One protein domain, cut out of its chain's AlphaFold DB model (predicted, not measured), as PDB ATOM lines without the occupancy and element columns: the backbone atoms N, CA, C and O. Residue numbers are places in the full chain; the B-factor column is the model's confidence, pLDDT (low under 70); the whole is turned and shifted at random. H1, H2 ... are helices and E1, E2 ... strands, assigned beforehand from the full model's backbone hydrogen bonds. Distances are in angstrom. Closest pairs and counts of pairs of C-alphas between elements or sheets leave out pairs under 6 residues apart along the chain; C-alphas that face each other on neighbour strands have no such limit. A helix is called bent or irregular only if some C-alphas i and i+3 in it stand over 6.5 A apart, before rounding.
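AT A GLANCE: This is residues 182 to 234 and 309 to 383 of the 384 residues of the protein "WcbI domain-containing protein" of Aquirhabdus parva (UniProt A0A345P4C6). What is the main picture? The short helix H1 lies in the middle, between H6 on one side and the long helix H7 on the other, both set steeply to it; H2 packs on H6, and H3 packs on residues 367 to 374 of H7. H4 and H5 have their centres farthest from the mean of the C-alphas, and the long loop of residues 319 to 338 keeps 12 to 23 A from that mean. What makes it up? The printed part has 128 residues, with one named strand and seven named helices in the order E1, H1, H2, H3, H4, H5, H6, H7; its class is mostly helix. How large is it? It is compact, with a radius of gyration of the C-alphas of 14.4 A and spans of 43 by 41 by 27 A.

HOW THE PARTS SIT: What comes first? E1, residues 184 to 186, pairs with no named strand. Its closest C-alpha pair with H1, residues 201 to 208, is Val 184 and Phe 204, 7.9 A apart. What does the hub touch? H1, the hub, only just touches H2, residues 213 to 217, with 3 pairs of C-alphas within 8 A, the closest Ala 206 and Thr 216 at 5.8 A. It touches H6, residues 339 to 350, the same way at a steep tilt of 50 degrees, the closest C-alphas being Ala 203 and Leu 343, 6.6 A apart. It touches H7, residues 362 to 381, the same way at a steep tilt of 58 degrees, with C-alphas 201 and 368 closest at 5.0 A. What else touches? H2 touches H6, with C-alphas 213 and 343 closest at 6.4 A. H3, residues 222 to 228, touches residues 367 to 374 of H7 alone, opposite ways at a steep tilt of 66 degrees, with C-alphas 228 and 370 closest at 4.9 A. H4, residues 230 to 234, and H5, residues 313 to 318, only just touch, with 3 pairs within 8 A and C-alphas 231 and 315 closest at 7.0 A. How are the helix backbones? In H1, H2, H3, H5 and H6 every O i to N i+4 pair is within hydrogen-bond range; H7 has 14 of 16, and H4 has 0 of 1, with 0 of 2 O i to N i+3 pairs.

IN THESE COORDINATES: Where do the elements begin and end? C-alpha 184, where E1 begins, is at (115.592, 152.435, 133.662), and C-alpha 381, where H7 ends, is at (131.952, 129.078, 131.672). Which are longest? H7 measures 29.4 A from first to last C-alpha, H6 16.3 A and H1 10.5 A. Which are uneven? H4 and H7 are irregular, with C-alphas 231 and 234 7.0 A apart and C-alphas 363 and 366 7.8 A apart; H7 has a kink of 27 degrees near residue 369.

THE WHOLE: Is there a cut? Residues 235 to 308 are not printed, and C-alphas 234 and 309 are 16.9 A apart across the cut. Which links are long? Those from E1 to H1, H5 to H6 and H6 to H7. Where is confidence low? Residue 383 alone is under 70, and the mean pLDDT of the printed part is 95.2.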
ATOM      1  N   CYS A 182     110.576 146.600 133.244       97.31
ATOM      2  CA  CYS A 182     111.137 147.494 134.251       97.31
ATOM      3  C   CYS A 182     111.139 148.957 133.804       97.31
ATOM      4  O   CYS A 182     110.707 149.299 132.701       97.31
ATOM      5  N   TYR A 183     111.659 149.810 134.682       97.25
ATOM      6  CA  TYR A 183     112.049 151.178 134.371       97.25
ATOM      7  C   TYR A 183     113.562 151.317 134.540       97.25
ATOM      8  O   TYR A 183     114.126 150.844 135.530       97.25
ATOM      9  N   VAL A 184     114.196 151.991 133.583       97.75
ATOM     10  CA  VAL A 184     115.592 152.435 133.662       97.75
ATOM     11  C   VAL A 184     115.587 153.954 133.788       97.75
ATOM     12  O   VAL A 184     114.772 154.626 133.153       97.75
ATOM     13  N   THR A 185     116.465 154.497 134.617       96.56
ATOM     14  CA  THR A 185     116.603 155.935 134.858       96.56
ATOM     15  C   THR A 185     118.019 156.401 134.553       96.56
ATOM     16  O   THR A 185     118.978 155.647 134.703       96.56
ATOM     17  N   SER A 186     118.143 157.662 134.164       94.00
ATOM     18  CA  SER A 186     119.377 158.445 134.193       94.00
ATOM     19  C   SER A 186     119.186 159.657 135.119       94.00
ATOM     20  O   SER A 186     118.070 159.873 135.612       94.00
ATOM     21  N   PRO A 187     120.224 160.486 135.341       89.56
ATOM     22  CA  PRO A 187     120.064 161.757 136.047       89.56
ATOM     23  C   PRO A 187     119.020 162.692 135.418       89.56
ATOM     24  O   PRO A 187     118.493 163.549 136.116       89.56
ATOM     25  N   ASP A 188     118.695 162.508 134.133       86.94
ATOM     26  CA  ASP A 188     117.768 163.364 133.383       86.94
ATOM     27  C   ASP A 188     116.319 162.840 133.358       86.94
ATOM     28  O   ASP A 188     115.446 163.492 132.785       86.94
ATOM     29  N   GLY A 189     116.036 161.640 133.885       89.38
ATOM     30  CA  GLY A 189     114.693 161.053 133.779       89.38
ATOM     31  C   GLY A 189     114.639 159.550 133.566       89.38
ATOM     32  O   GLY A 189     115.644 158.841 133.551       89.38
ATOM     33  N   HIS A 190     113.420 159.059 133.349       93.69
ATOM     34  CA  HIS A 190     113.204 157.732 132.783       93.69
ATOM     35  C   HIS A 190     113.757 157.641 131.359       93.69
ATOM     36  O   HIS A 190     113.538 158.518 130.519       93.69
ATOM     37  N   ILE A 191     114.426 156.528 131.067       96.75
ATOM     38  CA  ILE A 191     114.907 156.222 129.727       96.75
ATOM     39  C   ILE A 191     113.749 155.773 128.851       96.75
ATOM     40  O   ILE A 191     113.080 154.776 129.138       96.75
ATOM     41  N   LYS A 192     113.571 156.489 127.740       96.31
ATOM     42  CA  LYS A 192     112.571 156.167 126.728       96.31
ATOM     43  C   LYS A 192     113.107 155.189 125.691       96.31
ATOM     44  O   LYS A 192     114.099 155.467 125.020       96.31
ATOM     45  N   THR A 193     112.395 154.084 125.520       96.12
ATOM     46  CA  THR A 193     112.605 153.061 124.488       96.12
ATOM     47  C   THR A 193     111.477 153.150 123.441       96.12
ATOM     48  O   THR A 193     110.606 154.024 123.542       96.12
ATOM     49  N   PRO A 194     111.410 152.252 122.436       96.00
ATOM     50  CA  PRO A 194     110.224 152.133 121.581       96.00
ATOM     51  C   PRO A 194     108.904 151.895 122.345       96.00
ATOM     52  O   PRO A 194     107.830 152.102 121.783       96.00
ATOM     53  N   MET A 195     108.972 151.494 123.619       96.19
ATOM     54  CA  MET A 195     107.833 151.286 124.518       96.19
ATOM     55  C   MET A 195     107.610 152.447 125.505       96.19
ATOM     56  O   MET A 195     107.062 152.237 126.589       96.19
ATOM     57  N   ASP A 196     108.007 153.668 125.126       94.19
ATOM     58  CA  ASP A 196     108.045 154.845 126.008       94.19
ATOM     59  C   ASP A 196     108.928 154.550 127.233       94.19
ATOM     60  O   ASP A 196     110.049 154.087 127.053       94.19
ATOM     61  N   GLU A 197     108.484 154.784 128.466       94.69
ATOM     62  CA  GLU A 197     109.326 154.577 129.656       94.69
ATOM     63  C   GLU A 197     109.565 153.086 129.995       94.69
ATOM     64  O   GLU A 197     110.424 152.769 130.820       94.69
ATOM     65  N   TYR A 198     108.854 152.141 129.365       97.50
ATOM     66  CA  TYR A 198     109.056 150.716 129.645       97.50
ATOM     67  C   TYR A 198     110.363 150.179 129.060       97.50
ATOM     68  O   TYR A 198     110.697 150.389 127.896       97.50
ATOM     69  N   ASN A 199     111.065 149.410 129.883       98.38
ATOM     70  CA  ASN A 199     112.336 148.765 129.588       98.38
ATOM     71  C   ASN A 199     112.252 147.252 129.872       98.38
ATOM     72  O   ASN A 199     111.225 146.754 130.336       98.38
ATOM     73  N   SER A 200     113.328 146.523 129.571       98.50
ATOM     74  CA  SER A 200     113.502 145.102 129.905       98.50
ATOM     75  C   SER A 200     114.681 144.925 130.862       98.50
ATOM     76  O   SER A 200     115.760 145.473 130.623       98.50
ATOM     77  N   CYS A 201     114.495 144.134 131.923       98.06
ATOM     78  CA  CYS A 201     115.571 143.758 132.838       98.06
ATOM     79  C   CYS A 201     116.670 142.998 132.092       98.06
ATOM     80  O   CYS A 201     117.848 143.293 132.282       98.06
ATOM     81  N   LEU A 202     116.290 142.054 131.225       98.69
ATOM     82  CA  LEU A 202     117.227 141.266 130.427       98.69
ATOM     83  C   LEU A 202     117.993 142.129 129.423       98.69
ATOM     84  O   LEU A 202     119.215 142.016 129.343       98.69
ATOM     85  N   ALA A 203     117.309 143.011 128.685       98.69
ATOM     86  CA  ALA A 203     117.964 143.913 127.736       98.69
ATOM     87  C   ALA A 203     118.953 144.845 128.443       98.69
ATOM     88  O   ALA A 203     120.092 144.995 127.997       98.69
ATOM     89  N   PHE A 204     118.543 145.437 129.568       98.69
ATOM     90  CA  PHE A 204     119.390 146.357 130.315       98.69
ATOM     91  C   PHE A 204     120.590 145.647 130.962       98.69
ATOM     92  O   PHE A 204     121.721 146.124 130.849       98.69
ATOM     93  N   ALA A 205     120.387 144.469 131.562       98.56
ATOM     94  CA  ALA A 205     121.472 143.654 132.113       98.56
ATOM     95  C   ALA A 205     122.476 143.219 131.032       98.56
ATOM     96  O   ALA A 205     123.692 143.265 131.236       98.56
ATOM     97  N   ALA A 206     121.983 142.844 129.852       98.44
ATOM     98  CA  ALA A 206     122.822 142.485 128.718       98.44
ATOM     99  C   ALA A 206     123.651 143.669 128.206       98.44
ATOM    100  O   ALA A 206     124.857 143.515 127.990       98.44
ATOM    101  N   TYR A 207     123.036 144.851 128.094       98.44
ATOM    102  CA  TYR A 207     123.722 146.093 127.739       98.44
ATOM    103  C   TYR A 207     124.828 146.431 128.749       98.44
ATOM    104  O   TYR A 207     125.987 146.585 128.366       98.44
ATOM    105  N   LYS A 208     124.514 146.436 130.053       97.81
ATOM    106  CA  LYS A 208     125.500 146.670 131.127       97.81
ATOM    107  C   LYS A 208     126.614 145.623 131.151       97.81
ATOM    108  O   LYS A 208     127.722 145.905 131.597       97.81
ATOM    109  N   SER A 209     126.337 144.433 130.630       97.38
ATOM    110  CA  SER A 209     127.305 143.355 130.478       97.38
ATOM    111  C   SER A 209     128.061 143.388 129.147       97.38
ATOM    112  O   SER A 209     128.826 142.462 128.891       97.38
ATOM    113  N   ASN A 210     127.905 144.405 128.294       96.69
ATOM    114  CA  ASN A 210     128.541 144.488 126.971       96.69
ATOM    115  C   ASN A 210     128.243 143.270 126.070       96.69
ATOM    116  O   ASN A 210     129.136 142.759 125.387       96.69
ATOM    117  N   LEU A 211     127.022 142.737 126.120       97.81
ATOM    118  CA  LEU A 211     126.565 141.742 125.147       97.81
ATOM    119  C   LEU A 211     126.117 142.430 123.856       97.81
ATOM    120  O   LEU A 211     125.634 143.556 123.877       97.81
ATOM    121  N   THR A 212     126.238 141.743 122.723       97.50
ATOM    122  CA  THR A 212     125.618 142.196 121.468       97.50
ATOM    123  C   THR A 212     124.107 141.957 121.493       97.50
ATOM    124  O   THR A 212     123.614 141.129 122.261       97.50
ATOM    125  N   ILE A 213     123.354 142.609 120.605       97.69
ATOM    126  CA  ILE A 213     121.909 142.363 120.440       97.69
ATOM    127  C   ILE A 213     121.633 140.880 120.142       97.69
ATOM    128  O   ILE A 213     120.754 140.276 120.752       97.69
ATOM    129  N   HIS A 214     122.446 140.252 119.285       97.31
ATOM    130  CA  HIS A 214     122.317 138.828 118.975       97.31
ATOM    131  C   HIS A 214     122.527 137.933 120.208       97.31
ATOM    132  O   HIS A 214     121.757 137.005 120.441       97.31
ATOM    133  N   GLN A 215     123.536 138.229 121.035       97.94
ATOM    134  CA  GLN A 215     123.747 137.519 122.303       97.94
ATOM    135  C   GLN A 215     122.605 137.774 123.293       97.94
ATOM    136  O   GLN A 215     122.188 136.858 123.995       97.94
ATOM    137  N   THR A 216     122.083 138.999 123.322       98.56
ATOM    138  CA  THR A 216     120.979 139.416 124.194       98.56
ATOM    139  C   THR A 216     119.689 138.684 123.852       98.56
ATOM    140  O   THR A 216     118.989 138.233 124.753       98.56
ATOM    141  N   LYS A 217     119.398 138.484 122.563       98.38
ATOM    142  CA  LYS A 217     118.241 137.704 122.109       98.38
ATOM    143  C   LYS A 217     118.233 136.288 122.689       98.38
ATOM    144  O   LYS A 217     117.181 135.790 123.073       98.38
ATOM    145  N   ASN A 218     119.408 135.673 122.841       97.88
ATOM    146  CA  ASN A 218     119.538 134.342 123.437       97.88
ATOM    147  C   ASN A 218     119.209 134.306 124.940       97.88
ATOM    148  O   ASN A 218     119.200 133.221 125.510       97.88
ATOM    149  N   LEU A 219     118.937 135.443 125.591       98.50
ATOM    150  CA  LEU A 219     118.448 135.488 126.971       98.50
ATOM    151  C   LEU A 219     116.923 135.329 127.079       98.50
ATOM    152  O   LEU A 219     116.414 135.093 128.169       98.50
ATOM    153  N   TYR A 220     116.186 135.455 125.974       98.56
ATOM    154  CA  TYR A 220     114.725 135.376 125.965       98.56
ATOM    155  C   TYR A 220     114.286 133.936 125.716       98.56
ATOM    156  O   TYR A 220     113.983 133.554 124.589       98.56
ATOM    157  N   ASN A 221     114.366 133.117 126.765       98.06
ATOM    158  CA  ASN A 221     113.938 131.726 126.725       98.06
ATOM    159  C   ASN A 221     113.656 131.169 128.131       98.06
ATOM    160  O   ASN A 221     114.058 131.737 129.151       98.06
ATOM    161  N   ASN A 222     113.035 129.989 128.158       97.75
ATOM    162  CA  ASN A 222     112.642 129.276 129.373       97.75
ATOM    163  C   ASN A 222     113.770 129.078 130.408       97.75
ATOM    164  O   ASN A 222     113.533 129.237 131.605       97.75
ATOM    165  N   GLU A 223     114.980 128.713 129.974       97.56
ATOM    166  CA  GLU A 223     116.098 128.427 130.884       97.56
ATOM    167  C   GLU A 223     116.496 129.679 131.668       97.56
ATOM    168  O   GLU A 223     116.642 129.634 132.892       97.56
ATOM    169  N   VAL A 224     116.600 130.817 130.976       98.19
ATOM    170  CA  VAL A 224     116.912 132.093 131.623       98.19
ATOM    171  C   VAL A 224     115.776 132.514 132.541       98.19
ATOM    172  O   VAL A 224     116.041 132.875 133.683       98.19
ATOM    173  N   TYR A 225     114.519 132.418 132.100       98.31
ATOM    174  CA  TYR A 225     113.357 132.821 132.904       98.31
ATOM    175  C   TYR A 225     113.264 132.047 134.222       98.31
ATOM    176  O   TYR A 225     112.974 132.636 135.269       98.31
ATOM    177  N   GLN A 226     113.582 130.750 134.187       97.12
ATOM    178  CA  GLN A 226     113.710 129.917 135.379       97.12
ATOM    179  C   GLN A 226     114.847 130.410 136.284       97.12
ATOM    180  O   GLN A 226     114.639 130.580 137.486       97.12
ATOM    181  N   ALA A 227     116.035 130.648 135.720       96.06
ATOM    182  CA  ALA A 227     117.223 131.042 136.476       96.06
ATOM    183  C   ALA A 227     117.079 132.421 137.140       96.06
ATOM    184  O   ALA A 227     117.488 132.595 138.287       96.06
ATOM    185  N   VAL A 228     116.461 133.388 136.453       96.31
ATOM    186  CA  VAL A 228     116.275 134.750 136.984       96.31
ATOM    187  C   VAL A 228     115.041 134.890 137.882       96.31
ATOM    188  O   VAL A 228     114.866 135.912 138.548       96.31
ATOM    189  N   GLY A 229     114.200 133.850 137.940       95.94
ATOM    190  CA  GLY A 229     113.061 133.757 138.851       95.94
ATOM    191  C   GLY A 229     111.764 134.389 138.340       95.94
ATOM    192  O   GLY A 229     110.879 134.680 139.145       95.94
ATOM    193  N   PHE A 230     111.608 134.583 137.028       97.06
ATOM    194  CA  PHE A 230     110.404 135.187 136.438       97.06
ATOM    195  C   PHE A 230     109.115 134.429 136.780       97.06
ATOM    196  O   PHE A 230     108.077 135.047 137.021       97.06
ATOM    197  N   TYR A 231     109.178 133.104 136.913       96.12
ATOM    198  CA  TYR A 231     108.015 132.280 137.263       96.12
ATOM    199  C   TYR A 231     107.535 132.438 138.715       96.12
ATOM    200  O   TYR A 231     106.423 132.024 139.045       96.12
ATOM    201  N   ASN A 232     108.319 133.084 139.582       93.69
ATOM    202  CA  ASN A 232     107.999 133.219 141.007       93.69
ATOM    203  C   ASN A 232     107.079 134.413 141.317       93.69
ATOM    204  O   ASN A 232     106.635 134.574 142.455       93.69
ATOM    205  N   PHE A 233     106.766 135.253 140.324       93.12
ATOM    206  CA  PHE A 233     106.039 136.505 140.551       93.12
ATOM    207  C   PHE A 233     104.561 136.297 140.897       93.12
ATOM    208  O   PHE A 233     104.011 137.076 141.668       93.12
ATOM    209  N   TRP A 234     103.903 135.257 140.370       94.75
ATOM    210  CA  TRP A 234     102.441 135.118 140.462       94.75
ATOM    211  C   TRP A 234     101.899 135.198 141.890       94.75
ATOM    212  O   TRP A 234     100.996 135.988 142.173       94.75
ATOM    213  N   TYR A 309     102.888 145.682 126.508       97.81
ATOM    214  CA  TYR A 309     104.025 144.796 126.677       97.81
ATOM    215  C   TYR A 309     103.557 143.347 126.503       97.81
ATOM    216  O   TYR A 309     102.526 142.977 127.070       97.81
ATOM    217  N   PRO A 310     104.245 142.523 125.703       97.50
ATOM    218  CA  PRO A 310     103.801 141.165 125.463       97.50
ATOM    219  C   PRO A 310     104.040 140.269 126.678       97.50
ATOM    220  O   PRO A 310     104.973 140.464 127.456       97.50
ATOM    221  N   ILE A 311     103.212 139.233 126.789       98.44
ATOM    222  CA  ILE A 311     103.484 138.094 127.663       98.44
ATOM    223  C   ILE A 311     104.291 137.108 126.840       98.44
ATOM    224  O   ILE A 311     103.772 136.584 125.853       98.44
ATOM    225  N   TYR A 312     105.536 136.856 127.232       98.56
ATOM    226  CA  TYR A 312     106.389 135.931 126.493       98.56
ATOM    227  C   TYR A 312     105.781 134.521 126.458       98.56
ATOM    228  O   TYR A 312     105.137 134.125 127.436       98.56
ATOM    229  N   PRO A 313     105.951 133.762 125.358       98.44
ATOM    230  CA  PRO A 313     105.356 132.434 125.189       98.44
ATOM    231  C   PRO A 313     105.578 131.496 126.379       98.44
ATOM    232  O   PRO A 313     104.637 130.864 126.846       98.44
ATOM    233  N   GLU A 314     106.785 131.472 126.929       98.19
ATOM    234  CA  GLU A 314     107.176 130.614 128.046       98.19
ATOM    235  C   GLU A 314     106.521 131.053 129.368       98.19
ATOM    236  O   GLU A 314     106.103 130.222 130.175       98.19
ATOM    237  N   ILE A 315     106.352 132.366 129.576       98.19
ATOM    238  CA  ILE A 315     105.588 132.907 130.712       98.19
ATOM    239  C   ILE A 315     104.106 132.543 130.567       98.19
ATOM    240  O   ILE A 315     103.476 132.126 131.540       98.19
ATOM    241  N   ALA A 316     103.545 132.681 129.363       97.88
ATOM    242  CA  ALA A 316     102.158 132.334 129.078       97.88
ATOM    243  C   ALA A 316     101.892 130.843 129.336       97.88
ATOM    244  O   ALA A 316     100.932 130.517 130.035       97.88
ATOM    245  N   GLU A 317     102.771 129.963 128.855       96.94
ATOM    246  CA  GLU A 317     102.704 128.519 129.090       96.94
ATOM    247  C   GLU A 317     102.759 128.190 130.589       96.94
ATOM    248  O   GLU A 317     101.871 127.503 131.099       96.94
ATOM    249  N   ASN A 318     103.727 128.750 131.325       96.31
ATOM    250  CA  ASN A 318     103.863 128.525 132.767       96.31
ATOM    251  C   ASN A 318     102.636 129.003 133.570       96.31
ATOM    252  O   ASN A 318     102.292 128.422 134.599       96.31
ATOM    253  N   LEU A 319     101.955 130.055 133.108       95.81
ATOM    254  CA  LEU A 319     100.735 130.576 133.730       95.81
ATOM    255  C   LEU A 319      99.447 129.892 133.232       95.81
ATOM    256  O   LEU A 319      98.359 130.234 133.701       95.81
ATOM    257  N   GLY A 320      99.538 128.944 132.293       94.88
ATOM    258  CA  GLY A 320      98.378 128.276 131.695       94.88
ATOM    259  C   GLY A 320      97.515 129.195 130.821       94.88
ATOM    260  O   GLY A 320      96.309 128.975 130.686       94.88
ATOM    261  N   LEU A 321      98.109 130.246 130.255       95.00
ATOM    262  CA  LEU A 321      97.461 131.143 129.300       95.00
ATOM    263  C   LEU A 321      97.495 130.536 127.893       95.00
ATOM    264  O   LEU A 321      98.390 129.772 127.550       95.00
ATOM    265  N   LYS A 322      96.504 130.884 127.064       87.31
ATOM    266  CA  LYS A 322      96.376 130.326 125.707       87.31
ATOM    267  C   LYS A 322      97.412 130.867 124.725       87.31
ATOM    268  O   LYS A 322      97.859 130.117 123.867       87.31
ATOM    269  N   ASP A 323      97.764 132.144 124.861       87.38
ATOM    270  CA  ASP A 323      98.584 132.863 123.894       87.38
ATOM    271  C   ASP A 323      99.682 133.654 124.614       87.38
ATOM    272  O   ASP A 323      99.418 134.352 125.599       87.38
ATOM    273  N   GLY A 324     100.899 133.572 124.083       96.06
ATOM    274  CA  GLY A 324     102.012 134.469 124.378       96.06
ATOM    275  C   GLY A 324     102.659 134.937 123.075       96.06
ATOM    276  O   GLY A 324     102.423 134.365 122.008       96.06
ATOM    277  N   SER A 325     103.438 136.009 123.129       97.75
ATOM    278  CA  SER A 325     104.082 136.590 121.955       97.75
ATOM    279  C   SER A 325     105.366 137.325 122.321       97.75
ATOM    280  O   SER A 325     105.655 137.584 123.485       97.75
ATOM    281  N   TYR A 326     106.120 137.696 121.294       98.19
ATOM    282  CA  TYR A 326     107.206 138.670 121.372       98.19
ATOM    283  C   TYR A 326     106.862 139.923 120.553       98.19
ATOM    284  O   TYR A 326     107.737 140.542 119.956       98.19
ATOM    285  N   LEU A 327     105.566 140.254 120.459       98.19
ATOM    286  CA  LEU A 327     105.066 141.378 119.667       98.19
ATOM    287  C   LEU A 327     104.662 142.529 120.581       98.19
ATOM    288  O   LEU A 327     103.715 142.424 121.360       98.19
ATOM    289  N   PHE A 328     105.366 143.637 120.438       98.19
ATOM    290  CA  PHE A 328     105.193 144.847 121.218       98.19
ATOM    291  C   PHE A 328     104.289 145.825 120.467       98.19
ATOM    292  O   PHE A 328     104.363 145.939 119.241       98.19
ATOM    293  N   LYS A 329     103.440 146.557 121.196       97.75
ATOM    294  CA  LYS A 329     102.656 147.668 120.640       97.75
ATOM    295  C   LYS A 329     103.103 148.978 121.294       97.75
ATOM    296  O   LYS A 329     102.946 149.094 122.510       97.75
ATOM    297  N   PRO A 330     103.572 149.980 120.532       95.25
ATOM    298  CA  PRO A 330     103.964 151.269 121.084       95.25
ATOM    299  C   PRO A 330     102.739 152.142 121.400       95.25
ATOM    300  O   PRO A 330     101.592 151.818 121.067       95.25
ATOM    301  N   ILE A 331     102.985 153.281 122.045       90.88
ATOM    302  CA  ILE A 331     101.947 154.268 122.354       90.88
ATOM    303  C   ILE A 331     101.319 154.846 121.076       90.88
ATOM    304  O   ILE A 331     102.016 155.162 120.113       90.88
ATOM    305  N   SER A 332      99.993 155.010 121.074       81.06
ATOM    306  CA  SER A 332      99.245 155.754 120.046       81.06
ATOM    307  C   SER A 332      99.440 155.290 118.593       81.06
ATOM    308  O   SER A 332      99.141 156.039 117.665       81.06
ATOM    309  N   ALA A 333      99.885 154.050 118.370       85.69
ATOM    310  CA  ALA A 333      99.973 153.462 117.039       85.69
ATOM    311  C   ALA A 333      99.411 152.036 117.015       85.69
ATOM    312  O   ALA A 333      99.713 151.201 117.868       85.69
ATOM    313  N   TYR A 334      98.621 151.732 115.985       88.56
ATOM    314  CA  TYR A 334      98.177 150.372 115.668       88.56
ATOM    315  C   TYR A 334      99.230 149.655 114.815       88.56
ATOM    316  O   TYR A 334      98.957 149.207 113.704       88.56
ATOM    317  N   LYS A 335     100.460 149.596 115.329       93.56
ATOM    318  CA  LYS A 335     101.585 148.884 114.721       93.56
ATOM    319  C   LYS A 335     102.173 147.931 115.756       93.56
ATOM    320  O   LYS A 335     102.258 148.282 116.928       93.56
ATOM    321  N   LEU A 336     102.570 146.746 115.306       97.19
ATOM    322  CA  LEU A 336     103.370 145.820 116.097       97.19
ATOM    323  C   LEU A 336     104.822 145.868 115.629       97.19
ATOM    324  O   LEU A 336     105.080 146.130 114.451       97.19
ATOM    325  N   PHE A 337     105.732 145.615 116.556       98.00
ATOM    326  CA  PHE A 337     107.144 145.369 116.287       98.00
ATOM    327  C   PHE A 337     107.620 144.179 117.119       98.00
ATOM    328  O   PHE A 337     106.985 143.830 118.121       98.00
ATOM    329  N   ASP A 338     108.669 143.508 116.667       98.44
ATOM    330  CA  ASP A 338     109.150 142.276 117.293       98.44
ATOM    331  C   ASP A 338     110.254 142.510 118.343       98.44
ATOM    332  O   ASP A 338     110.590 143.642 118.704       98.44
ATOM    333  N   LEU A 339     110.790 141.413 118.886       98.62
ATOM    334  CA  LEU A 339     111.864 141.448 119.876       98.62
ATOM    335  C   LEU A 339     113.171 142.022 119.319       98.62
ATOM    336  O   LEU A 339     113.885 142.682 120.067       98.62
ATOM    337  N   ASP A 340     113.495 141.791 118.044       98.44
ATOM    338  CA  ASP A 340     114.723 142.331 117.455       98.44
ATOM    339  C   ASP A 340     114.622 143.859 117.376       98.44
ATOM    340  O   ASP A 340     115.495 144.559 117.890       98.44
ATOM    341  N   GLU A 341     113.496 144.372 116.866       98.44
ATOM    342  CA  GLU A 341     113.205 145.810 116.823       98.44
ATOM    343  C   GLU A 341     113.187 146.435 118.236       98.44
ATOM    344  O   GLU A 341     113.683 147.550 118.441       98.44
ATOM    345  N   PHE A 342     112.651 145.724 119.238       98.62
ATOM    346  CA  PHE A 342     112.658 146.181 120.631       98.62
ATOM    347  C   PHE A 342     114.074 146.278 121.210       98.62
ATOM    348  O   PHE A 342     114.405 147.280 121.853       98.62
ATOM    349  N   LEU A 343     114.909 145.259 120.995       98.75
ATOM    350  CA  LEU A 343     116.281 145.224 121.498       98.75
ATOM    351  C   LEU A 343     117.153 146.284 120.827       98.75
ATOM    352  O   LEU A 343     117.863 147.003 121.528       98.75
ATOM    353  N   GLU A 344     117.056 146.431 119.504       98.62
ATOM    354  CA  GLU A 344     117.747 147.479 118.746       98.62
ATOM    355  C   GLU A 344     117.385 148.873 119.261       98.62
ATOM    356  O   GLU A 344     118.265 149.673 119.586       98.62
ATOM    357  N   GLY A 345     116.088 149.154 119.405       98.31
ATOM    358  CA  GLY A 345     115.627 150.445 119.904       98.31
ATOM    359  C   GLY A 345     115.993 150.701 121.368       98.31
ATOM    360  O   GLY A 345     116.274 151.844 121.729       98.31
ATOM    361  N   SER A 346     116.026 149.660 122.206       98.50
ATOM    362  CA  SER A 346     116.431 149.772 123.614       98.50
ATOM    363  C   SER A 346     117.931 150.039 123.747       98.50
ATOM    364  O   SER A 346     118.321 150.988 124.422       98.50
ATOM    365  N   PHE A 347     118.779 149.281 123.043       98.62
ATOM    366  CA  PHE A 347     120.230 149.502 123.030       98.62
ATOM    367  C   PHE A 347     120.573 150.891 122.490       98.62
ATOM    368  O   PHE A 347     121.308 151.635 123.136       98.62
ATOM    369  N   GLY A 348     119.953 151.292 121.376       98.25
ATOM    370  CA  GLY A 348     120.125 152.633 120.822       98.25
ATOM    371  C   GLY A 348     119.619 153.752 121.741       98.25
ATOM    372  O   GLY A 348     120.066 154.892 121.620       98.25
ATOM    373  N   ALA A 349     118.696 153.471 122.669       97.69
ATOM    374  CA  ALA A 349     118.316 154.416 123.717       97.69
ATOM    375  C   ALA A 349     119.389 154.509 124.811       97.69
ATOM    376  O   ALA A 349     119.738 155.620 125.209       97.69
ATOM    377  N   TYR A 350     119.944 153.378 125.252       98.00
ATOM    378  CA  TYR A 350     120.984 153.330 126.284       98.00
ATOM    379  C   TYR A 350     122.293 153.991 125.840       98.00
ATOM    380  O   TYR A 350     122.876 154.755 126.603       98.00
ATOM    381  N   GLU A 351     122.711 153.783 124.589       96.88
ATOM    382  CA  GLU A 351     123.947 154.344 124.014       96.88
ATOM    383  C   GLU A 351     124.006 155.880 124.000       96.88
ATOM    384  O   GLU A 351     125.083 156.459 123.863       96.88
ATOM    385  N   LYS A 352     122.864 156.559 124.158       95.56
ATOM    386  CA  LYS A 352     122.800 158.026 124.251       95.56
ATOM    387  C   LYS A 352     123.298 158.563 125.592       95.56
ATOM    388  O   LYS A 352     123.500 159.768 125.719       95.56
ATOM    389  N   TYR A 353     123.475 157.689 126.577       94.88
ATOM    390  CA  TYR A 353     123.847 158.040 127.938       94.88
ATOM    391  C   TYR A 353     125.173 157.389 128.315       94.88
ATOM    392  O   TYR A 353     125.600 156.387 127.742       94.88
ATOM    393  N   ASN A 354     125.826 157.944 129.336       92.00
ATOM    394  CA  ASN A 354     126.909 157.227 129.992       92.00
ATOM    395  C   ASN A 354     126.327 155.975 130.668       92.00
ATOM    396  O   ASN A 354     125.438 156.093 131.510       92.00
ATOM    397  N   ALA A 355     126.847 154.794 130.329       90.31
ATOM    398  CA  ALA A 355     126.370 153.524 130.867       90.31
ATOM    399  C   ALA A 355     126.381 153.484 132.405       90.31
ATOM    400  O   ALA A 355     125.513 152.846 132.998       90.31
ATOM    401  N   ASP A 356     127.327 154.159 133.061       92.44
ATOM    402  CA  ASP A 356     127.421 154.209 134.529       92.44
ATOM    403  C   ASP A 356     126.401 155.149 135.177       92.44
ATOM    404  O   ASP A 356     126.127 155.024 136.365       92.44
ATOM    405  N   ALA A 357     125.805 156.051 134.397       93.44
ATOM    406  CA  ALA A 357     124.719 156.911 134.851       93.44
ATOM    407  C   ALA A 357     123.342 156.234 134.731       93.44
ATOM    408  O   ALA A 357     122.358 156.756 135.249       93.44
ATOM    409  N   LEU A 358     123.255 155.098 134.030       96.69
ATOM    410  CA  LEU A 358     122.016 154.347 133.878       96.69
ATOM    411  C   LEU A 358     121.806 153.404 135.059       96.69
ATOM    412  O   LEU A 358     122.656 152.557 135.346       96.69
ATOM    413  N   MET A 359     120.636 153.502 135.680       96.81
ATOM    414  CA  MET A 359     120.252 152.720 136.851       96.81
ATOM    415  C   MET A 359     118.921 152.007 136.619       96.81
ATOM    416  O   MET A 359     118.009 152.545 135.990       96.81
ATOM    417  N   ILE A 360     118.798 150.786 137.143       96.19
ATOM    418  CA  ILE A 360     117.503 150.110 137.257       96.19
ATOM    419  C   ILE A 360     116.712 150.799 138.374       96.19
ATOM    420  O   ILE A 360     117.267 151.107 139.427       96.19
ATOM    421  N   HIS A 361     115.417 151.025 138.180       90.62
ATOM    422  CA  HIS A 361     114.576 151.516 139.266       90.62
ATOM    423  C   HIS A 361     114.482 150.457 140.385       90.62
ATOM    424  O   HIS A 361     114.199 149.290 140.107       90.62
ATOM    425  N   ASP A 362     114.639 150.880 141.647       86.12
ATOM    426  CA  ASP A 362     114.678 150.044 142.864       86.12
ATOM    427  C   ASP A 362     113.671 148.886 142.911       86.12
ATOM    428  O   ASP A 362     114.010 147.761 143.274       86.12
ATOM    429  N   GLN A 363     112.424 149.122 142.498       83.56
ATOM    430  CA  GLN A 363     111.368 148.105 142.526       83.56
ATOM    431  C   GLN A 363     111.621 146.903 141.580       83.56
ATOM    432  O   GLN A 363     110.925 145.885 141.675       83.56
ATOM    433  N   TYR A 364     112.606 147.001 140.677       91.25
ATOM    434  CA  TYR A 364     113.034 145.948 139.744       91.25
ATOM    435  C   TYR A 364     114.487 145.502 139.956       91.25
ATOM    436  O   TYR A 364     115.008 144.747 139.137       91.25
ATOM    437  N   VAL A 365     115.142 145.914 141.050       91.12
ATOM    438  CA  VAL A 365     116.529 145.516 141.349       91.12
ATOM    439  C   VAL A 365     116.696 143.999 141.341       91.12
ATOM    440  O   VAL A 365     117.604 143.491 140.699       91.12
ATOM    441  N   HIS A 366     115.785 143.261 141.976       91.00
ATOM    442  CA  HIS A 366     115.947 141.815 142.128       91.00
ATOM    443  C   HIS A 366     115.986 141.028 140.798       91.00
ATOM    444  O   HIS A 366     116.951 140.294 140.583       91.00
ATOM    445  N   PRO A 367     115.002 141.153 139.878       92.44
ATOM    446  CA  PRO A 367     115.089 140.472 138.583       92.44
ATOM    447  C   PRO A 367     116.299 140.928 137.755       92.44
ATOM    448  O   PRO A 367     116.918 140.105 137.079       92.44
ATOM    449  N   TYR A 368     116.681 142.205 137.839       96.88
ATOM    450  CA  TYR A 368     117.868 142.731 137.166       96.88
ATOM    451  C   TYR A 368     119.177 142.129 137.702       96.88
ATOM    452  O   TYR A 368     120.007 141.667 136.921       96.88
ATOM    453  N   GLU A 369     119.362 142.074 139.021       97.12
ATOM    454  CA  GLU A 369     120.550 141.485 139.649       97.12
ATOM    455  C   GLU A 369     120.673 139.992 139.336       97.12
ATOM    456  O   GLU A 369     121.768 139.514 139.027       97.12
ATOM    457  N   ASN A 370     119.556 139.260 139.346       97.44
ATOM    458  CA  ASN A 370     119.551 137.851 138.961       97.44
ATOM    459  C   ASN A 370     119.969 137.670 137.491       97.44
ATOM    460  O   ASN A 370     120.739 136.758 137.184       97.44
ATOM    461  N   ALA A 371     119.519 138.550 136.590       97.88
ATOM    462  CA  ALA A 371     119.942 138.544 135.190       97.88
ATOM    463  C   ALA A 371     121.440 138.853 135.034       97.88
ATOM    464  O   ALA A 371     122.148 138.129 134.334       97.88
ATOM    465  N   MET A 372     121.948 139.876 135.730       98.12
ATOM    466  CA  MET A 372     123.377 140.211 135.748       98.12
ATOM    467  C   MET A 372     124.228 139.037 136.245       98.12
ATOM    468  O   MET A 372     125.240 138.697 135.626       98.12
ATOM    469  N   LYS A 373     123.798 138.379 137.330       97.81
ATOM    470  CA  LYS A 373     124.463 137.196 137.882       97.81
ATOM    471  C   LYS A 373     124.500 136.047 136.873       97.81
ATOM    472  O   LYS A 373     125.574 135.512 136.610       97.81
ATOM    473  N   TYR A 374     123.358 135.720 136.268       97.50
ATOM    474  CA  TYR A 374     123.261 134.667 135.255       97.50
ATOM    475  C   TYR A 374     124.210 134.918 134.070       97.50
ATOM    476  O   TYR A 374     124.930 134.019 133.632       97.50
ATOM    477  N   ILE A 375     124.261 136.158 133.570       97.94
ATOM    478  CA  ILE A 375     125.152 136.537 132.463       97.94
ATOM    479  C   ILE A 375     126.628 136.392 132.864       97.94
ATOM    480  O   ILE A 375     127.430 135.883 132.076       97.94
ATOM    481  N   ALA A 376     126.998 136.823 134.072       96.44
ATOM    482  CA  ALA A 376     128.370 136.727 134.564       96.44
ATOM    483  C   ALA A 376     128.846 135.267 134.677       96.44
ATOM    484  O   ALA A 376     129.954 134.952 134.237       96.44
ATOM    485  N   GLU A 377     128.000 134.372 135.197       94.69
ATOM    486  CA  GLU A 377     128.297 132.938 135.328       94.69
ATOM    487  C   GLU A 377     128.524 132.282 133.956       94.69
ATOM    488  O   GLU A 377     129.534 131.609 133.746       94.69
ATOM    489  N   ARG A 378     127.672 132.572 132.964       92.06
ATOM    490  CA  ARG A 378     127.819 132.033 131.599       92.06
ATOM    491  C   ARG A 378     129.067 132.520 130.875       92.06
ATOM    492  O   ARG A 378     129.688 131.760 130.135       92.06
ATOM    493  N   LYS A 379     129.447 133.786 131.067       87.62
ATOM    494  CA  LYS A 379     130.693 134.319 130.496       87.62
ATOM    495  C   LYS A 379     131.919 133.626 131.073       87.62
ATOM    496  O   LYS A 379     132.874 133.392 130.339       87.62
ATOM    497  N   TYR A 380     131.883 133.301 132.363       81.38
ATOM    498  CA  TYR A 380     132.957 132.562 133.009       81.38
ATOM    499  C   TYR A 380     133.083 131.145 132.433       81.38
ATOM    500  O   TYR A 380     134.179 130.758 132.034       81.38
ATOM    501  N   GLU A 381     131.970 130.423 132.275       81.81
ATOM    502  CA  GLU A 381     131.952 129.078 131.672       81.81
ATOM    503  C   GLU A 381     132.492 129.041 130.236       81.81
ATOM    504  O   GLU A 381     133.125 128.068 129.854       81.81
ATOM    505  N   GLN A 382     132.274 130.096 129.442       74.75
ATOM    506  CA  GLN A 382     132.792 130.197 128.067       74.75
ATOM    507  C   GLN A 382     134.276 130.601 127.985       74.75
ATOM    508  O   GLN A 382     134.853 130.576 126.899       74.75
ATOM    509  N   SER A 383     134.874 131.028 129.102       66.25
ATOM    510  CA  SER A 383     136.276 131.471 129.180       66.25
ATOM    511  C   SER A 383     137.244 130.395 129.689       66.25
ATOM    512  O   SER A 383     138.458 130.607 129.652       66.25
TER     513      SER A 383